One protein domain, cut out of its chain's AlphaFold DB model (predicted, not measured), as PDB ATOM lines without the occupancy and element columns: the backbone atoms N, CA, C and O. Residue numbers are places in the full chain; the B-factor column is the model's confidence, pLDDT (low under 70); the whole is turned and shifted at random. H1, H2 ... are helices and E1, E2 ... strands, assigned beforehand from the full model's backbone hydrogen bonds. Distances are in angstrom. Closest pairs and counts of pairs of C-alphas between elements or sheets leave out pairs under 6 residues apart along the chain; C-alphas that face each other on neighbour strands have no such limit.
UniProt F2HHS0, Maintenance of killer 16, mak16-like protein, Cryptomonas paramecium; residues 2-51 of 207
ATOM      1  N   ASN A   2     -52.540 -20.040  -9.749       51.47
ATOM      2  CA  ASN A   2     -52.463 -21.158 -10.684       51.47
ATOM      3  C   ASN A   2     -52.390 -20.576 -12.099       51.47
ATOM      4  O   ASN A   2     -53.245 -19.786 -12.482       51.47
ATOM      5  N   HIS A   3     -51.336 -20.891 -12.851       62.50
ATOM      6  CA  HIS A   3     -51.182 -20.381 -14.210       62.50
ATOM      7  C   HIS A   3     -52.280 -20.952 -15.110       62.50
ATOM      8  O   HIS A   3     -52.191 -22.107 -15.536       62.50
ATOM      9  N   ASP A   4     -53.299 -20.145 -15.408       74.69
ATOM     10  CA  ASP A   4     -54.379 -20.547 -16.296       74.69
ATOM     11  C   ASP A   4     -53.851 -20.788 -17.720       74.69
ATOM     12  O   ASP A   4     -53.260 -19.888 -18.333       74.69
ATOM     13  N   PRO A   5     -54.116 -21.970 -18.316       77.12
ATOM     14  CA  PRO A   5     -53.703 -22.287 -19.683       77.12
ATOM     15  C   PRO A   5     -54.204 -21.276 -20.721       77.12
ATOM     16  O   PRO A   5     -53.620 -21.128 -21.795       77.12
ATOM     17  N   GLY A   6     -55.315 -20.593 -20.415       83.25
ATOM     18  CA  GLY A   6     -55.905 -19.555 -21.249       83.25
ATOM     19  C   GLY A   6     -55.021 -18.325 -21.404       83.25
ATOM     20  O   GLY A   6     -54.825 -17.884 -22.535       83.25
ATOM     21  N   LEU A   7     -54.454 -17.830 -20.303       87.12
ATOM     22  CA  LEU A   7     -53.645 -16.613 -20.277       87.12
ATOM     23  C   LEU A   7     -52.304 -16.810 -20.996       87.12
ATOM     24  O   LEU A   7     -51.876 -15.983 -21.794       87.12
ATOM     25  N   ILE A   8     -51.654 -17.958 -20.793       88.50
ATOM     26  CA  ILE A   8     -50.404 -18.267 -21.503       88.50
ATOM     27  C   ILE A   8     -50.649 -18.319 -23.020       88.50
ATOM     28  O   ILE A   8     -49.823 -17.864 -23.814       88.50
ATOM     29  N   TRP A   9     -51.801 -18.845 -23.447       90.12
ATOM     30  CA  TRP A   9     -52.140 -18.881 -24.866       90.12
ATOM     31  C   TRP A   9     -52.409 -17.498 -25.459       90.12
ATOM     32  O   TRP A   9     -52.059 -17.282 -26.614       90.12
ATOM     33  N   THR A  10     -53.017 -16.560 -24.730       89.31
ATOM     34  CA  THR A  10     -53.227 -15.201 -25.260       89.31
ATOM     35  C   THR A  10     -51.896 -14.478 -25.472       89.31
ATOM     36  O   THR A  10     -51.746 -13.776 -26.472       89.31
ATOM     37  N   LEU A  11     -50.900 -14.741 -24.618       88.88
ATOM     38  CA  LEU A  11     -49.540 -14.208 -24.748       88.88
ATOM     39  C   LEU A  11     -48.750 -14.820 -25.917       88.88
ATOM     40  O   LEU A  11     -48.037 -14.101 -26.608       88.88
ATOM     41  N   ILE A  12     -48.876 -16.130 -26.163       88.38
ATOM     42  CA  ILE A  12     -48.045 -16.879 -27.139       88.38
ATOM     43  C   ILE A  12     -48.790 -17.166 -28.465       88.38
ATOM     44  O   ILE A  12     -48.211 -17.658 -29.432       88.38
ATOM     45  N   GLY A  13     -50.094 -16.894 -28.522       81.62
ATOM     46  CA  GLY A  13     -51.045 -17.450 -29.488       81.62
ATOM     47  C   GLY A  13     -50.929 -16.995 -30.952       81.62
ATOM     48  O   GLY A  13     -49.856 -16.776 -31.516       81.62
ATOM     49  N   LYS A  14     -52.075 -16.929 -31.646       74.12
ATOM     50  CA  LYS A  14     -52.126 -16.792 -33.119       74.12
ATOM     51  C   LYS A  14     -51.424 -15.539 -33.658       74.12
ATOM     52  O   LYS A  14     -50.683 -15.667 -34.627       74.12
ATOM     53  N   ASN A  15     -51.560 -14.389 -33.004       78.88
ATOM     54  CA  ASN A  15     -51.001 -13.127 -33.514       78.88
ATOM     55  C   ASN A  15     -49.747 -12.672 -32.760       78.88
ATOM     56  O   ASN A  15     -49.163 -11.649 -33.096       78.88
ATOM     57  N   LYS A  16     -49.316 -13.434 -31.753       86.88
ATOM     58  CA  LYS A  16     -48.143 -13.116 -30.941       86.88
ATOM     59  C   LYS A  16     -46.947 -13.987 -31.325       86.88
ATOM     60  O   LYS A  16     -47.068 -14.975 -32.070       86.88
ATOM     61  N   PHE A  17     -45.779 -13.562 -30.854       88.38
ATOM     62  CA  PHE A  17     -44.511 -14.233 -31.093       88.38
ATOM     63  C   PHE A  17     -44.393 -15.504 -30.241       88.38
ATOM     64  O   PHE A  17     -44.752 -15.530 -29.068       88.38
ATOM     65  N   CYS A  18     -43.879 -16.570 -30.849       92.06
ATOM     66  CA  CYS A  18     -43.556 -17.826 -30.185       92.06
ATOM     67  C   CYS A  18     -42.353 -18.442 -30.893       92.06
ATOM     68  O   CYS A  18     -42.443 -18.742 -32.083       92.06
ATOM     69  N   SER A  19     -41.260 -18.694 -30.173       91.62
ATOM     70  CA  SER A  19     -40.008 -19.189 -30.768       91.62
ATOM     71  C   SER A  19     -40.162 -20.538 -31.477       91.62
ATOM     72  O   SER A  19     -39.456 -20.837 -32.435       91.62
ATOM     73  N   PHE A  20     -41.112 -21.368 -31.037       92.38
ATOM     74  CA  PHE A  20     -41.358 -22.684 -31.632       92.38
ATOM     75  C   PHE A  20     -42.356 -22.662 -32.792       92.38
ATOM     76  O   PHE A  20     -42.580 -23.704 -33.408       92.38
ATOM     77  N   LYS A  21     -43.004 -21.530 -33.068       92.06
ATOM     78  CA  LYS A  21     -44.066 -21.425 -34.069       92.06
ATOM     79  C   LYS A  21     -43.475 -21.143 -35.445       92.06
ATOM     80  O   LYS A  21     -42.602 -20.298 -35.599       92.06
ATOM     81  N   TYR A  22     -43.990 -21.836 -36.451       91.06
ATOM     82  CA  TYR A  22     -43.637 -21.631 -37.850       91.06
ATOM     83  C   TYR A  22     -44.903 -21.332 -38.650       91.06
ATOM     84  O   TYR A  22     -45.897 -22.059 -38.534       91.06
ATOM     85  N   LYS A  23     -44.879 -20.235 -39.411       88.81
ATOM     86  CA  LYS A  23     -45.966 -19.854 -40.315       88.81
ATOM     87  C   LYS A  23     -45.755 -20.587 -41.633       88.81
ATOM     88  O   LYS A  23     -44.655 -20.542 -42.175       88.81
ATOM     89  N   LEU A  24     -46.779 -21.293 -42.096       88.06
ATOM     90  CA  LEU A  24     -46.774 -21.887 -43.427       88.06
ATOM     91  C   LEU A  24     -47.325 -20.865 -44.433       88.06
ATOM     92  O   LEU A  24     -47.920 -19.870 -44.025       88.06
ATOM     93  N   SER A  25     -47.153 -21.111 -45.735       84.50
ATOM     94  CA  SER A  25     -47.778 -20.282 -46.784       84.50
ATOM     95  C   SER A  25     -49.308 -20.380 -46.763       84.50
ATOM     96  O   SER A  25     -49.998 -19.481 -47.217       84.50
ATOM     97  N   THR A  26     -49.837 -21.477 -46.212       81.12
ATOM     98  CA  THR A  26     -51.249 -21.580 -45.824       81.12
ATOM     99  C   THR A  26     -51.423 -20.999 -44.419       81.12
ATOM    100  O   THR A  26     -50.515 -21.151 -43.605       81.12
ATOM    101  N   ASP A  27     -52.589 -20.434 -44.080       79.12
ATOM    102  CA  ASP A  27     -52.920 -19.816 -42.767       79.12
ATOM    103  C   ASP A  27     -52.835 -20.753 -41.532       79.12
ATOM    104  O   ASP A  27     -53.354 -20.485 -40.443       79.12
ATOM    105  N   LYS A  28     -52.184 -21.906 -41.673       86.00
ATOM    106  CA  LYS A  28     -51.947 -22.913 -40.647       86.00
ATOM    107  C   LYS A  28     -50.591 -22.675 -39.979       86.00
ATOM    108  O   LYS A  28     -49.565 -22.484 -40.625       86.00
ATOM    109  N   PHE A  29     -50.573 -22.790 -38.652       90.88
ATOM    110  CA  PHE A  29     -49.351 -22.688 -37.853       90.88
ATOM    111  C   PHE A  29     -48.848 -24.069 -37.420       90.88
ATOM    112  O   PHE A  29     -49.602 -24.876 -36.865       90.88
ATOM    113  N   LEU A  30     -47.552 -24.317 -37.602       92.81
ATOM    114  CA  LEU A  30     -46.855 -25.510 -37.117       92.81
ATOM    115  C   LEU A  30     -46.009 -25.183 -35.884       92.81
ATOM    116  O   LEU A  30     -45.659 -24.031 -35.637       92.81
ATOM    117  N   CYS A  31     -45.689 -26.201 -35.090       93.44
ATOM    118  CA  CYS A  31     -44.861 -26.074 -33.899       93.44
ATOM    119  C   CYS A  31     -43.662 -27.025 -33.976       93.44
ATOM    120  O   CYS A  31     -43.834 -28.236 -34.105       93.44
ATOM    121  N   LYS A  32     -42.454 -26.468 -33.837       92.25
ATOM    122  CA  LYS A  32     -41.164 -27.177 -33.838       92.25
ATOM    123  C   LYS A  32     -40.826 -27.830 -32.494       92.25
ATOM    124  O   LYS A  32     -39.819 -28.523 -32.383       92.25
ATOM    125  N   ASN A  33     -41.627 -27.598 -31.451       94.19
ATOM    126  CA  ASN A  33     -41.333 -28.122 -30.122       94.19
ATOM    127  C   ASN A  33     -41.357 -29.664 -30.121       94.19
ATOM    128  O   ASN A  33     -42.355 -30.280 -30.500       94.19
ATOM    129  N   LYS A  34     -40.278 -30.279 -29.621       93.00
ATOM    130  CA  LYS A  34     -40.124 -31.736 -29.485       93.00
ATOM    131  C   LYS A  34     -41.236 -32.381 -28.653       93.00
ATOM    132  O   LYS A  34     -41.617 -33.520 -28.917       93.00
ATOM    133  N   PHE A  35     -41.764 -31.649 -27.674       94.50
ATOM    134  CA  PHE A  35     -42.844 -32.095 -26.794       94.50
ATOM    135  C   PHE A  35     -44.242 -31.888 -27.385       94.50
ATOM    136  O   PHE A  35     -45.221 -32.040 -26.670       94.50
ATOM    137  N   ASN A  36     -44.400 -31.508 -28.653       95.19
ATOM    138  CA  ASN A  36     -45.730 -31.437 -29.253       95.19
ATOM    139  C   ASN A  36     -46.204 -32.830 -29.709       95.19
ATOM    140  O   ASN A  36     -45.467 -33.561 -30.373       95.19
ATOM    141  N   LEU A  37     -47.456 -33.185 -29.406       94.06
ATOM    142  CA  LEU A  37     -48.078 -34.437 -29.853       94.06
ATOM    143  C   LEU A  37     -48.282 -34.494 -31.364       94.06
ATOM    144  O   LEU A  37     -47.947 -35.499 -31.993       94.06
ATOM    145  N   VAL A  38     -48.887 -33.440 -31.918       92.81
ATOM    146  CA  VAL A  38     -49.491 -33.468 -33.260       92.81
ATOM    147  C   VAL A  38     -48.621 -32.761 -34.298       92.81
ATOM    148  O   VAL A  38     -48.570 -33.204 -35.438       92.81
ATOM    149  N   GLY A  39     -47.929 -31.686 -33.914       92.19
ATOM    150  CA  GLY A  39     -47.126 -30.851 -34.820       92.19
ATOM    151  C   GLY A  39     -47.775 -29.508 -35.174       92.19
ATOM    152  O   GLY A  39     -47.077 -28.592 -35.593       92.19
ATOM    153  N   TYR A  40     -49.077 -29.331 -34.927       92.25
ATOM    154  CA  TYR A  40     -49.761 -28.043 -35.097       92.25
ATOM    155  C   TYR A  40     -49.585 -27.125 -33.885       92.25
ATOM    156  O   TYR A  40     -49.472 -27.589 -32.748       92.25
ATOM    157  N   CYS A  41     -49.607 -25.816 -34.130       92.12
ATOM    158  CA  CYS A  41     -49.596 -24.786 -33.098       92.12
ATOM    159  C   CYS A  41     -51.027 -24.281 -32.845       92.12
ATOM    160  O   CYS A  41     -51.517 -23.385 -33.528       92.12
ATOM    161  N   SER A  42     -51.703 -24.860 -31.851       90.25
ATOM    162  CA  SER A  42     -53.021 -24.423 -31.367       90.25
ATOM    163  C   SER A  42     -53.067 -24.470 -29.836       90.25
ATOM    164  O   SER A  42     -52.230 -25.135 -29.221       90.25
ATOM    165  N   LYS A  43     -54.072 -23.831 -29.221       89.44
ATOM    166  CA  LYS A  43     -54.255 -23.826 -27.758       89.44
ATOM    167  C   LYS A  43     -54.270 -25.242 -27.179       89.44
ATOM    168  O   LYS A  43     -53.589 -25.523 -26.203       89.44
ATOM    169  N   LYS A  44     -54.980 -26.163 -27.840       88.50
ATOM    170  CA  LYS A  44     -55.105 -27.567 -27.412       88.50
ATOM    171  C   LYS A  44     -53.806 -28.359 -27.585       88.50
ATOM    172  O   LYS A  44     -53.546 -29.282 -26.824       88.50
ATOM    173  N   PHE A  45     -52.994 -28.025 -28.590       91.38
ATOM    174  CA  PHE A  45     -51.796 -28.801 -28.919       91.38
ATOM    175  C   PHE A  45     -50.515 -28.238 -28.301       91.38
ATOM    176  O   PHE A  45     -49.527 -28.957 -28.239       91.38
ATOM    177  N   CYS A  46     -50.491 -26.992 -27.830       92.31
ATOM    178  CA  CYS A  46     -49.265 -26.389 -27.318       92.31
ATOM    179  C   CYS A  46     -48.867 -26.972 -25.944       92.31
ATOM    180  O   CYS A  46     -49.634 -26.840 -24.988       92.31
ATOM    181  N   PRO A  47     -47.665 -27.559 -25.800       92.81
ATOM    182  CA  PRO A  47     -47.196 -28.093 -24.518       92.81
ATOM    183  C   PRO A  47     -46.775 -26.999 -23.519       92.81
ATOM    184  O   PRO A  47     -46.695 -27.266 -22.325       92.81
ATOM    185  N   LEU A  48     -46.494 -25.774 -23.988       89.94
ATOM    186  CA  LEU A  48     -46.168 -24.635 -23.117       89.94
ATOM    187  C   LEU A  48     -47.419 -24.051 -22.463       89.94
ATOM    188  O   LEU A  48     -47.401 -23.704 -21.289       89.94
ATOM    189  N   SER A  49     -48.505 -23.973 -23.234       90.44
ATOM    190  CA  SER A  49     -49.780 -23.427 -22.773       90.44
ATOM    191  C   SER A  49     -50.494 -24.361 -21.807       90.44
ATOM    192  O   SER A  49     -51.169 -23.892 -20.902       90.44
ATOM    193  N   ASN A  50     -50.379 -25.676 -22.008       91.00
ATOM    194  CA  ASN A  50     -51.105 -26.655 -21.212       91.00
ATOM    195  C   ASN A  50     -50.249 -27.176 -20.054       91.00
ATOM    196  O   ASN A  50     -49.104 -27.602 -20.230       91.00
ATOM    197  N   ASN A  51     -50.835 -27.183 -18.856       89.81
ATOM    198  CA  ASN A  51     -50.177 -27.708 -17.660       89.81
ATOM    199  C   ASN A  51     -50.258 -29.230 -17.582       89.81
ATOM    200  O   ASN A  51     -49.275 -29.869 -17.224       89.81
TER     201      ASN A  51
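This is residues 2 to 51 of the 207 residues of the protein "Maintenance of killer 16, mak16-like protein" of Cryptomonas paramecium (UniProt F2HHS0). This small domain has little regular structure: a short two-stranded hairpin, E1 and E2, lies toward one end of an elongated outline and the single helix H1 toward the other. After the hairpin, the long unnamed stretch of residues 32 to 51 folds back toward the end where H1 lies. The printed part has 50 residues, with H1, E1 and E2 in that order; the class is mixed, with 14 residues in named elements. It is compact, with a radius of gyration of the C-alphas of 10.3 A, and spans 36 by 22 by 16 A.

E1 is residues 21 to 23 and E2 residues 29 to 31, ending at C-alpha 31 (-44.861, -26.074, -33.899). H1, residues 5 to 12, is 10.8 A long and begins at C-alpha 5 (-53.703, -22.287, -19.683).

E1 and E2 form an antiparallel hairpin, their directions 147 degrees apart. N 22 and O 30 are within hydrogen-bond range at 2.9 A. H1 and E2 are apart. In H1 every O i to N i+4 pair is within hydrogen-bond range.

The C-alphas farthest apart, Asn 2 and Ser 25, are 36.4 A apart. The printed part has no cut and no long link between named elements. Residues 2 to 3 are under pLDDT 70.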